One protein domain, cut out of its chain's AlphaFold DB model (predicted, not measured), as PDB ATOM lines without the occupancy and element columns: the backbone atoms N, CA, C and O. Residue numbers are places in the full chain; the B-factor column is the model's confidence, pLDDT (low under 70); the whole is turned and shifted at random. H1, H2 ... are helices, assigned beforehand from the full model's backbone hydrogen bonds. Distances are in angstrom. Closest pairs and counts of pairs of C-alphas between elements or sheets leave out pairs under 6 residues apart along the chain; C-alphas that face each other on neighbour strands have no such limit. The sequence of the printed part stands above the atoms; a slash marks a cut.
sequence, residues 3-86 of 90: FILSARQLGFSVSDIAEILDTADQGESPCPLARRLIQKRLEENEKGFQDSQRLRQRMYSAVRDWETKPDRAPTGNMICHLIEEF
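This is residues 3 to 86 of the 90 residues of the protein "MerR family transcriptional regulator" of Alcanivorax hongdengensis A-11-3 (UniProt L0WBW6). One long helix, H3, makes most of the length of this slender model, with a small group of parts at each of its ends. At its first end H2 lies beside the first turns of H3, running the opposite way, with the short H1 near H2; at its far end a long loop turns back and brings the very short H4 near the end of H3. The printed part has 84 residues with four named helices, in the order H1, H2, H3, H4, and no named strand; the class is all helix. It is extended, with a radius of gyration of the C-alphas of 23.1 A and spans of 69 by 23 by 19 A.

Find C-alpha 3 at (11.178, -22.053, 12.510), where H1, residues 3 to 9, begins. H2 follows as residues 14 to 25, 16.4 A long. H3, residues 31 to 66, runs 51.8 A from C-alpha 31 at (22.452, -16.976, 8.878) to C-alpha 66 at (-14.265, -5.259, -25.670). H4 is residues 81 to 84.

Look at Ala 7 and Ile 17: their C-alphas, 7.0 A apart, are the closest of H1 and H2, which are close but not clearly touching. H2 and H3 form a helical hairpin, at a shallow tilt of 11 degrees, opposite ways. They only just touch, with 3 pairs of C-alphas within 8 A, through residues 16 to 20 of H2 and 33 to 37 of H3; the closest C-alphas, of Ile 20 and Ala 34, are 6.7 A apart. H4 is close to H3 but not clearly touching, the closest C-alphas being those of Trp 66 and Leu 82, 6.7 A apart. H1 and H3 are apart. In H1, H2 and H3 every O i to N i+4 pair is within hydrogen-bond range; H4 is too short for such a pair, and its one O i to N i+3 pair is not within range.

The two C-alphas farthest apart, of Gly 27 and Thr 75, are 69.2 A apart. Residues 46 to 57 of H3 stand free, and so do residues 74 to 79 in the long link of 14 residues from H3 to H4. The printed part has no cut, and no printed residue is under 70 in pLDDT.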
ATOM      1  N   PHE A   3      10.213 -22.362  13.567       94.75
ATOM      2  CA  PHE A   3      11.178 -22.053  12.510       94.75
ATOM      3  C   PHE A   3      10.627 -22.278  11.091       94.75
ATOM      4  O   PHE A   3      10.598 -21.339  10.303       94.75
ATOM      5  N   ILE A   4      10.125 -23.483  10.783       96.06
ATOM      6  CA  ILE A   4       9.615 -23.811   9.438       96.06
ATOM      7  C   ILE A   4       8.468 -22.877   9.042       96.06
ATOM      8  O   ILE A   4       8.425 -22.401   7.911       96.06
ATOM      9  N   LEU A   5       7.564 -22.570   9.977       96.75
ATOM     10  CA  LEU A   5       6.455 -21.649   9.725       96.75
ATOM     11  C   LEU A   5       6.961 -20.246   9.373       96.75
ATOM     12  O   LEU A   5       6.515 -19.676   8.380       96.75
ATOM     13  N   SER A   6       7.926 -19.717  10.129       97.00
ATOM     14  CA  SER A   6       8.549 -18.425   9.828       97.00
ATOM     15  C   SER A   6       9.286 -18.430   8.484       97.00
ATOM     16  O   SER A   6       9.152 -17.484   7.715       97.00
ATOM     17  N   ALA A   7      10.010 -19.503   8.156       97.38
ATOM     18  CA  ALA A   7      10.705 -19.612   6.876       97.38
ATOM     19  C   ALA A   7       9.721 -19.655   5.690       97.38
ATOM     20  O   ALA A   7       9.886 -18.941   4.703       97.38
ATOM     21  N   ARG A   8       8.635 -20.429   5.802       96.75
ATOM     22  CA  ARG A   8       7.595 -20.488   4.763       96.75
ATOM     23  C   ARG A   8       6.874 -19.151   4.583       96.75
ATOM     24  O   ARG A   8       6.575 -18.795   3.449       96.75
ATOM     25  N   GLN A   9       6.638 -18.400   5.661       96.31
ATOM     26  CA  GLN A   9       6.060 -17.048   5.588       96.31
ATOM     27  C   GLN A   9       6.954 -16.056   4.830       96.31
ATOM     28  O   GLN A   9       6.437 -15.155   4.181       96.31
ATOM     29  N   LEU A  10       8.275 -16.240   4.871       96.50
ATOM     30  CA  LEU A  10       9.244 -15.432   4.122       96.50
ATOM     31  C   LEU A  10       9.453 -15.906   2.674       96.50
ATOM     32  O   LEU A  10      10.274 -15.342   1.959       96.50
ATOM     33  N   GLY A  11       8.734 -16.939   2.228       96.56
ATOM     34  CA  GLY A  11       8.821 -17.434   0.855       96.56
ATOM     35  C   GLY A  11       9.956 -18.428   0.600       96.56
ATOM     36  O   GLY A  11      10.179 -18.795  -0.553       96.56
ATOM     37  N   PHE A  12      10.638 -18.928   1.636       98.19
ATOM     38  CA  PHE A  12      11.588 -20.026   1.458       98.19
ATOM     39  C   PHE A  12      10.869 -21.289   0.969       98.19
ATOM     40  O   PHE A  12       9.809 -21.683   1.475       98.19
ATOM     41  N   SER A  13      11.450 -21.946  -0.029       97.75
ATOM     42  CA  SER A  13      11.009 -23.252  -0.520       97.75
ATOM     43  C   SER A  13      11.357 -24.367   0.472       97.75
ATOM     44  O   SER A  13      12.137 -24.178   1.403       97.75
ATOM     45  N   VAL A  14      10.793 -25.559   0.272       98.00
ATOM     46  CA  VAL A  14      11.140 -26.727   1.101       98.00
ATOM     47  C   VAL A  14      12.624 -27.084   0.962       98.00
ATOM     48  O   VAL A  14      13.250 -27.432   1.957       98.00
ATOM     49  N   SER A  15      13.206 -26.931  -0.234       98.12
ATOM     50  CA  SER A  15      14.636 -27.170  -0.457       98.12
ATOM     51  C   SER A  15      15.520 -26.161   0.278       98.12
ATOM     52  O   SER A  15      16.501 -26.568   0.885       98.12
ATOM     53  N   ASP A  16      15.145 -24.877   0.303       98.19
ATOM     54  CA  ASP A  16      15.894 -23.857   1.060       98.19
ATOM     55  C   ASP A  16      15.902 -24.174   2.557       98.19
ATOM     56  O   ASP A  16      16.914 -24.038   3.236       98.19
ATOM     57  N   ILE A  17      14.747 -24.597   3.080       98.12
ATOM     58  CA  ILE A  17      14.587 -24.943   4.492       98.12
ATOM     59  C   ILE A  17      15.442 -26.163   4.838       98.12
ATOM     60  O   ILE A  17      16.059 -26.171   5.900       98.12
ATOM     61  N   ALA A  18      15.500 -27.164   3.955       98.19
ATOM     62  CA  ALA A  18      16.350 -28.335   4.143       98.19
ATOM     63  C   ALA A  18      17.840 -27.956   4.199       98.19
ATOM     64  O   ALA A  18      18.528 -28.377   5.120       98.19
ATOM     65  N   GLU A  19      18.314 -27.104   3.285       98.19
ATOM     66  CA  GLU A  19      19.711 -26.639   3.256       98.19
ATOM     67  C   GLU A  19      20.078 -25.826   4.513       98.19
ATOM     68  O   GLU A  19      21.153 -25.985   5.092       98.19
ATOM     69  N   ILE A  20      19.154 -24.977   4.979       98.12
ATOM     70  CA  ILE A  20      19.323 -24.196   6.212       98.12
ATOM     71  C   ILE A  20      19.421 -25.104   7.445       98.12
ATOM     72  O   ILE A  20      20.233 -24.831   8.330       98.12
ATOM     73  N   LEU A  21      18.591 -26.150   7.521       97.62
ATOM     74  CA  LEU A  21      18.628 -27.113   8.624       97.62
ATOM     75  C   LEU A  21      19.918 -27.937   8.596       97.62
ATOM     76  O   LEU A  21      20.570 -28.034   9.627       97.62
ATOM     77  N   ASP A  22      20.333 -28.423   7.424       98.06
ATOM     78  CA  ASP A  22      21.572 -29.195   7.261       98.06
ATOM     79  C   ASP A  22      22.812 -28.393   7.691       98.06
ATOM     80  O   ASP A  22      23.651 -28.884   8.442       98.06
ATOM     81  N   THR A  23      22.879 -27.107   7.326       97.81
ATOM     82  CA  THR A  23      23.960 -26.208   7.774       97.81
ATOM     83  C   THR A  23      23.994 -26.077   9.303       97.81
ATOM     84  O   THR A  23      25.061 -26.070   9.915       97.81
ATOM     85  N   ALA A  24      22.823 -25.975   9.940       97.19
ATOM     86  CA  ALA A  24      22.726 -25.874  11.393       97.19
ATOM     87  C   ALA A  24      23.077 -27.195  12.096       97.19
ATOM     88  O   ALA A  24      23.740 -27.172  13.134       97.19
ATOM     89  N   ASP A  25      22.675 -28.334  11.526       97.31
ATOM     90  CA  ASP A  25      22.976 -29.674  12.043       97.31
ATOM     91  C   ASP A  25      24.484 -29.980  11.993       97.31
ATOM     92  O   ASP A  25      25.001 -30.713  12.838       97.31
ATOM     93  N   GLN A  26      25.218 -29.348  11.072       97.38
ATOM     94  CA  GLN A  26      26.685 -29.380  11.007       97.38
ATOM     95  C   GLN A  26      27.369 -28.478  12.058       97.38
ATOM     96  O   GLN A  26      28.596 -28.462  12.159       97.38
ATOM     97  N   GLY A  27      26.600 -27.741  12.868       97.25
ATOM     98  CA  GLY A  27      27.112 -26.821  13.888       97.25
ATOM     99  C   GLY A  27      27.549 -25.459  13.341       97.25
ATOM    100  O   GLY A  27      28.106 -24.648  14.086       97.25
ATOM    101  N   GLU A  28      27.289 -25.181  12.064       97.31
ATOM    102  CA  GLU A  28      27.591 -23.902  11.433       97.31
ATOM    103  C   GLU A  28      26.432 -22.909  11.586       97.31
ATOM    104  O   GLU A  28      25.271 -23.267  11.794       97.31
ATOM    105  N   SER A  29      26.725 -21.610  11.476       97.62
ATOM    106  CA  SER A  29      25.665 -20.600  11.476       97.62
ATOM    107  C   SER A  29      24.938 -20.599  10.126       97.62
ATOM    108  O   SER A  29      25.555 -20.244   9.122       97.62
ATOM    109  N   PRO A  30      23.616 -20.861  10.070       97.75
ATOM    110  CA  PRO A  30      22.870 -20.814   8.813       97.75
ATOM    111  C   PRO A  30      22.551 -19.385   8.343       97.75
ATOM    112  O   PRO A  30      22.029 -19.183   7.246       97.75
ATOM    113  N   CYS A  31      22.831 -18.362   9.156       98.31
ATOM    114  CA  CYS A  31      22.452 -16.976   8.878       98.31
ATOM    115  C   CYS A  31      23.001 -16.430   7.539       98.31
ATOM    116  O   CYS A  31      22.244 -15.761   6.827       98.31
ATOM    117  N   PRO A  32      24.271 -16.680   7.145       98.25
ATOM    118  CA  PRO A  32      24.779 -16.260   5.838       98.25
ATOM    119  C   PRO A  32      24.060 -16.946   4.669       98.25
ATOM    120  O   PRO A  32      23.768 -16.289   3.669       98.25
ATOM    121  N   LEU A  33      23.732 -18.237   4.807       98.12
ATOM    122  CA  LEU A  33      22.965 -18.990   3.816       98.12
ATOM    123  C   LEU A  33      21.547 -18.426   3.676       98.12
ATOM    124  O   LEU A  33      21.139 -18.063   2.573       98.12
ATOM    125  N   ALA A  34      20.832 -18.257   4.789       98.31
ATOM    126  CA  ALA A  34      19.485 -17.694   4.797       98.31
ATOM    127  C   ALA A  34      19.437 -16.299   4.143       98.31
ATOM    128  O   ALA A  34      18.526 -16.018   3.365       98.31
ATOM    129  N   ARG A  35      20.448 -15.447   4.389       98.56
ATOM    130  CA  ARG A  35      20.570 -14.117   3.762       98.56
ATOM    131  C   ARG A  35      20.728 -14.195   2.241       98.56
ATOM    132  O   ARG A  35      20.140 -13.393   1.523       98.56
ATOM    133  N   ARG A  36      21.507 -15.154   1.741       98.44
ATOM    134  CA  ARG A  36      21.682 -15.362   0.297       98.44
ATOM    135  C   ARG A  36      20.400 -15.881  -0.351       98.44
ATOM    136  O   ARG A  36      20.000 -15.403  -1.407       98.44
ATOM    137  N   LEU A  37      19.751 -16.846   0.295       98.44
ATOM    138  CA  LEU A  37      18.540 -17.471  -0.218       98.44
ATOM    139  C   LEU A  37      17.368 -16.483  -0.264       98.44
ATOM    140  O   LEU A  37      16.674 -16.439  -1.275       98.44
ATOM    141  N   ILE A  38      17.175 -15.636   0.757       98.19
ATOM    142  CA  ILE A  38      16.082 -14.649   0.727       98.19
ATOM    143  C   ILE A  38      16.271 -13.612  -0.385       98.19
ATOM    144  O   ILE A  38      15.295 -13.240  -1.026       98.19
ATOM    145  N   GLN A  39      17.512 -13.205  -0.674       98.38
ATOM    146  CA  GLN A  39      17.816 -12.308  -1.790       98.38
ATOM    147  C   GLN A  39      17.401 -12.934  -3.129       98.38
ATOM    148  O   GLN A  39      16.689 -12.312  -3.912       98.38
ATOM    149  N   LYS A  40      17.753 -14.207  -3.348       98.00
ATOM    150  CA  LYS A  40      17.333 -14.959  -4.538       98.00
ATOM    151  C   LYS A  40      15.807 -15.067  -4.642       98.00
ATOM    152  O   LYS A  40      15.248 -14.848  -5.712       98.00
ATOM    153  N   ARG A  41      15.119 -15.393  -3.541       97.62
ATOM    154  CA  ARG A  41      13.648 -15.495  -3.531       97.62
ATOM    155  C   ARG A  41      12.974 -14.157  -3.790       97.62
ATOM    156  O   ARG A  41      11.951 -14.132  -4.466       97.62
ATOM    157  N   LEU A  42      13.553 -13.062  -3.305       97.94
ATOM    158  CA  LEU A  42      13.069 -11.719  -3.594       97.94
ATOM    159  C   LEU A  42      13.184 -11.394  -5.088       97.94
ATOM    160  O   LEU A  42      12.215 -10.930  -5.678       97.94
ATOM    161  N   GLU A  43      14.320 -11.691  -5.719       97.88
ATOM    162  CA  GLU A  43      14.524 -11.475  -7.161       97.88
ATOM    163  C   GLU A  43      13.561 -12.307  -8.020       97.88
ATOM    164  O   GLU A  43      12.950 -11.798  -8.963       97.88
ATOM    165  N   GLU A  44      13.375 -13.583  -7.673       97.06
ATOM    166  CA  GLU A  44      12.405 -14.459  -8.334       97.06
ATOM    167  C   GLU A  44      10.966 -13.949  -8.162       97.06
ATOM    168  O   GLU A  44      10.181 -13.961  -9.115       97.06
ATOM    169  N   ASN A  45      10.617 -13.481  -6.960       97.00
ATOM    170  CA  ASN A  45       9.295 -12.941  -6.671       97.00
ATOM    171  C   ASN A  45       9.033 -11.639  -7.431       97.00
ATOM    172  O   ASN A  45       7.967 -11.502  -8.024       97.00
ATOM    173  N   GLU A  46      10.007 -10.731  -7.477       98.00
ATOM    174  CA  GLU A  46       9.896  -9.466  -8.204       98.00
ATOM    175  C   GLU A  46       9.680  -9.709  -9.702       98.00
ATOM    176  O   GLU A  46       8.804  -9.102 -10.315       98.00
ATOM    177  N   LYS A  47      10.388 -10.682 -10.290       97.44
ATOM    178  CA  LYS A  47      10.148 -11.088 -11.679       97.44
ATOM    179  C   LYS A  47       8.713 -11.583 -11.889       97.44
ATOM    180  O   LYS A  47       8.029 -11.123 -12.803       97.44
ATOM    181  N   GLY A  48       8.232 -12.477 -11.024       97.31
ATOM    182  CA  GLY A  48       6.852 -12.968 -11.085       97.31
ATOM    183  C   GLY A  48       5.811 -11.861 -10.874       97.31
ATOM    184  O   GLY A  48       4.756 -11.862 -11.516       97.31
ATOM    185  N   PHE A  49       6.113 -10.883 -10.021       97.81
ATOM    186  CA  PHE A  49       5.273  -9.716  -9.787       97.81
ATOM    187  C   PHE A  49       5.190  -8.829 -11.032       97.81
ATOM    188  O   PHE A  49       4.092  -8.450 -11.435       97.81
ATOM    189  N   GLN A  50       6.314  -8.559 -11.696       98.25
ATOM    190  CA  GLN A  50       6.350  -7.807 -12.953       98.25
ATOM    191  C   GLN A  50       5.594  -8.526 -14.076       98.25
ATOM    192  O   GLN A  50       4.826  -7.898 -14.807       98.25
ATOM    193  N   ASP A  51       5.742  -9.846 -14.192       97.62
ATOM    194  CA  ASP A  51       4.994 -10.661 -15.159       97.62
ATOM    195  C   ASP A  51       3.485 -10.607 -14.890       97.62
ATOM    196  O   ASP A  51       2.686 -10.384 -15.806       97.62
ATOM    197  N   SER A  52       3.095 -10.716 -13.618       98.00
ATOM    198  CA  SER A  52       1.702 -10.599 -13.181       98.00
ATOM    199  C   SER A  52       1.136  -9.206 -13.458       98.00
ATOM    200  O   SER A  52       0.007  -9.082 -13.928       98.00
ATOM    201  N   GLN A  53       1.918  -8.148 -13.227       98.06
ATOM    202  CA  GLN A  53       1.523  -6.780 -13.554       98.06
ATOM    203  C   GLN A  53       1.322  -6.595 -15.057       98.06
ATOM    204  O   GLN A  53       0.293  -6.056 -15.462       98.06
ATOM    205  N   ARG A  54       2.245  -7.080 -15.897       97.12
ATOM    206  CA  ARG A  54       2.103  -7.022 -17.361       97.12
ATOM    207  C   ARG A  54       0.859  -7.764 -17.837       97.12
ATOM    208  O   ARG A  54       0.088  -7.232 -18.631       97.12
ATOM    209  N   LEU A  55       0.617  -8.968 -17.318       96.31
ATOM    210  CA  LEU A  55      -0.601  -9.722 -17.613       96.31
ATOM    211  C   LEU A  55      -1.859  -8.948 -17.203       96.31
ATOM    212  O   LEU A  55      -2.791  -8.834 -17.997       96.31
ATOM    213  N   ARG A  56      -1.855  -8.353 -16.008       97.69
ATOM    214  CA  ARG A  56      -2.958  -7.524 -15.515       97.69
ATOM    215  C   ARG A  56      -3.246  -6.344 -16.444       97.69
ATOM    216  O   ARG A  56      -4.408  -6.068 -16.717       97.69
ATOM    217  N   GLN A  57      -2.216  -5.655 -16.941       96.69
ATOM    218  CA  GLN A  57      -2.403  -4.538 -17.875       96.69
ATOM    219  C   GLN A  57      -3.033  -4.993 -19.194       96.69
ATOM    220  O   GLN A  57      -3.972  -4.360 -19.670       96.69
ATOM    221  N   ARG A  58      -2.592  -6.134 -19.738       95.31
ATOM    222  CA  ARG A  58      -3.192  -6.723 -20.945       95.31
ATOM    223  C   ARG A  58      -4.665  -7.066 -20.743       95.31
ATOM    224  O   ARG A  58      -5.484  -6.719 -21.584       95.31
ATOM    225  N   MET A  59      -5.008  -7.663 -19.600       95.62
ATOM    226  CA  MET A  59      -6.401  -7.949 -19.239       95.62
ATOM    227  C   MET A  59      -7.240  -6.670 -19.134       95.62
ATOM    228  O   MET A  59      -8.342  -6.630 -19.666       95.62
ATOM    229  N   TYR A  60      -6.727  -5.611 -18.498       96.62
ATOM    230  CA  TYR A  60      -7.439  -4.329 -18.436       96.62
ATOM    231  C   TYR A  60      -7.646  -3.696 -19.813       96.62
ATOM    232  O   TYR A  60      -8.704  -3.120 -20.058       96.62
ATOM    233  N   SER A  61      -6.651  -3.791 -20.698       94.06
ATOM    234  CA  SER A  61      -6.775  -3.322 -22.078       94.06
ATOM    235  C   SER A  61      -7.880  -4.081 -22.814       94.06
ATOM    236  O   SER A  61      -8.784  -3.453 -23.356       94.06
ATOM    237  N   ALA A  62      -7.875  -5.416 -22.727       94.56
ATOM    238  CA  ALA A  62      -8.899  -6.267 -23.328       94.56
ATOM    239  C   ALA A  62     -10.306  -5.935 -22.807       94.56
ATOM    240  O   ALA A  62     -11.211  -5.719 -23.603       94.56
ATOM    241  N   VAL A  63     -10.484  -5.818 -21.482       95.75
ATOM    242  CA  VAL A  63     -11.784  -5.461 -20.883       95.75
ATOM    243  C   VAL A  63     -12.307  -4.142 -21.452       95.75
ATOM    244  O   VAL A  63     -13.455  -4.089 -21.877       95.75
ATOM    245  N   ARG A  64     -11.468  -3.099 -21.515       93.81
ATOM    246  CA  ARG A  64     -11.886  -1.788 -22.035       93.81
ATOM    247  C   ARG A  64     -12.172  -1.790 -23.533       93.81
ATOM    248  O   ARG A  64     -13.126  -1.153 -23.960       93.81
ATOM    249  N   ASP A  65     -11.353  -2.469 -24.326       92.06
ATOM    250  CA  ASP A  65     -11.551  -2.549 -25.777       92.06
ATOM    251  C   ASP A  65     -12.841  -3.314 -26.122       92.06
ATOM    252  O   ASP A  65     -13.615  -2.912 -26.991       92.06
ATOM    253  N   TRP A  66     -13.122  -4.394 -25.392       94.06
ATOM    254  CA  TRP A  66     -14.265  -5.259 -25.670       94.06
ATOM    255  C   TRP A  66     -15.608  -4.684 -25.203       94.06
ATOM    256  O   TRP A  66     -16.629  -5.084 -25.753       94.06
ATOM    257  N   GLU A  67     -15.631  -3.716 -24.275       93.62
ATOM    258  CA  GLU A  67     -16.863  -3.058 -23.790       93.62
ATOM    259  C   GLU A  67     -17.762  -2.519 -24.916       93.62
ATOM    260  O   GLU A  67     -18.979  -2.448 -24.757       93.62
ATOM    261  N   THR A  68     -17.180  -2.139 -26.056       90.56
ATOM    262  CA  THR A  68     -17.913  -1.545 -27.188       90.56
ATOM    263  C   THR A  68     -18.003  -2.453 -28.414       90.56
ATOM    264  O   THR A  68     -18.607  -2.078 -29.422       90.56
ATOM    265  N   LYS A  69     -17.420  -3.657 -28.354       92.38
ATOM    266  CA  LYS A  69     -17.417  -4.597 -29.476       92.38
ATOM    267  C   LYS A  69     -18.697  -5.449 -29.467       92.38
ATOM    268  O   LYS A  69     -19.100  -5.933 -28.415       92.38
ATOM    269  N   PRO A  70     -19.342  -5.668 -30.626       92.81
ATOM    270  CA  PRO A  70     -20.549  -6.483 -30.701       92.81
ATOM    271  C   PRO A  70     -20.226  -7.974 -30.590       92.81
ATOM    272  O   PRO A  70     -19.178  -8.421 -31.056       92.81
ATOM    273  N   ASP A  71     -21.167  -8.767 -30.091       94.38
ATOM    274  CA  ASP A  71     -21.073 -10.224 -30.166       94.38
ATOM    275  C   ASP A  71     -21.189 -10.702 -31.622       94.38
ATOM    276  O   ASP A  71     -22.050 -10.250 -32.382       94.38
ATOM    277  N   ARG A  72     -20.317 -11.635 -32.024       92.38
ATOM    278  CA  ARG A  72     -20.349 -12.272 -33.350       92.38
ATOM    279  C   ARG A  72     -20.344 -13.788 -33.194       92.38
ATOM    280  O   ARG A  72     -19.643 -14.320 -32.338       92.38
ATOM    281  N   ALA A  73     -21.104 -14.478 -34.042       92.50
ATOM    282  CA  ALA A  73     -21.056 -15.933 -34.122       92.50
ATOM    283  C   ALA A  73     -19.708 -16.406 -34.709       92.50
ATOM    284  O   ALA A  73     -19.139 -15.701 -35.550       92.50
ATOM    285  N   PRO A  74     -19.209 -17.593 -34.315       91.62
ATOM    286  CA  PRO A  74     -18.027 -18.182 -34.929       91.62
ATOM    287  C   PRO A  74     -18.251 -18.431 -36.426       91.62
ATOM    288  O   PRO A  74     -19.353 -18.764 -36.869       91.62
ATOM    289  N   THR A  75     -17.186 -18.296 -37.206       89.69
ATOM    290  CA  THR A  75     -17.149 -18.597 -38.643       89.69
ATOM    291  C   THR A  75     -16.147 -19.721 -38.909       89.69
ATOM    292  O   THR A  75     -15.380 -20.098 -38.026       89.69
ATOM    293  N   GLY A  76     -16.101 -20.252 -40.136       88.38
ATOM    294  CA  GLY A  76     -15.131 -21.297 -40.503       88.38
ATOM    295  C   GLY A  76     -13.657 -20.905 -40.315       88.38
ATOM    296  O   GLY A  76     -12.800 -21.782 -40.278       88.38
ATOM    297  N   ASN A  77     -13.366 -19.609 -40.163       88.38
ATOM    298  CA  ASN A  77     -12.016 -19.062 -40.053       88.38
ATOM    299  C   ASN A  77     -11.755 -18.338 -38.722       88.38
ATOM    300  O   ASN A  77     -10.660 -17.811 -38.552       88.38
ATOM    301  N   MET A  78     -12.738 -18.264 -37.818       90.19
ATOM    302  CA  MET A  78     -12.635 -17.493 -36.574       90.19
ATOM    303  C   MET A  78     -13.589 -18.050 -35.517       90.19
ATOM    304  O   MET A  78     -14.796 -18.123 -35.749       90.19
ATOM    305  N   ILE A  79     -13.064 -18.405 -34.349       92.44
ATOM    306  CA  ILE A  79     -13.825 -18.920 -33.207       92.44
ATOM    307  C   ILE A  79     -14.350 -17.760 -32.355       92.44
ATOM    308  O   ILE A  79     -15.525 -17.744 -31.993       92.44
ATOM    309  N   CYS A  80     -13.500 -16.785 -32.032       93.00
ATOM    310  CA  CYS A  80     -13.874 -15.634 -31.218       93.00
ATOM    311  C   CYS A  80     -13.131 -14.381 -31.667       93.00
ATOM    312  O   CYS A  80     -11.932 -14.236 -31.430       93.00
ATOM    313  N   HIS A  81     -13.871 -13.434 -32.244       91.56
ATOM    314  CA  HIS A  81     -13.291 -12.184 -32.732       91.56
ATOM    315  C   HIS A  81     -12.656 -11.345 -31.615       91.56
ATOM    316  O   HIS A  81     -11.612 -10.756 -31.839       91.56
ATOM    317  N   LEU A  82     -13.197 -11.362 -30.390       93.81
ATOM    318  CA  LEU A  82     -12.618 -10.615 -29.267       93.81
ATOM    319  C   LEU A  82     -11.200 -11.091 -28.925       93.81
ATOM    320  O   LEU A  82     -10.315 -10.274 -28.692       93.81
ATOM    321  N   ILE A  83     -10.982 -12.409 -28.916       92.94
ATOM    322  CA  ILE A  83      -9.687 -13.014 -28.577       92.94
ATOM    323  C   ILE A  83      -8.732 -12.952 -29.772       92.94
ATOM    324  O   ILE A  83      -7.557 -12.647 -29.602       92.94
ATOM    325  N   GLU A  84      -9.224 -13.246 -30.975       90.06
ATOM    326  CA  GLU A  84      -8.395 -13.363 -32.180       90.06
ATOM    327  C   GLU A  84      -8.033 -12.006 -32.800       90.06
ATOM    328  O   GLU A  84      -6.969 -11.884 -33.402       90.06
ATOM    329  N   GLU A  85      -8.869 -10.975 -32.629       87.44
ATOM    330  CA  GLU A  85      -8.556  -9.591 -33.023       87.44
ATOM    331  C   GLU A  85      -7.795  -8.822 -31.922       87.44
ATOM    332  O   GLU A  85      -7.417  -7.669 -32.136       87.44
ATOM    333  N   PHE A  86      -7.554  -9.419 -30.744       87.44
ATOM    334  CA  PHE A  86      -6.804  -8.761 -29.672       87.44
ATOM    335  C   PHE A  86      -5.327  -8.611 -30.059       87.44
ATOM    336  O   PHE A  86      -4.526  -9.538 -29.942       87.44
TER     337      PHE A  86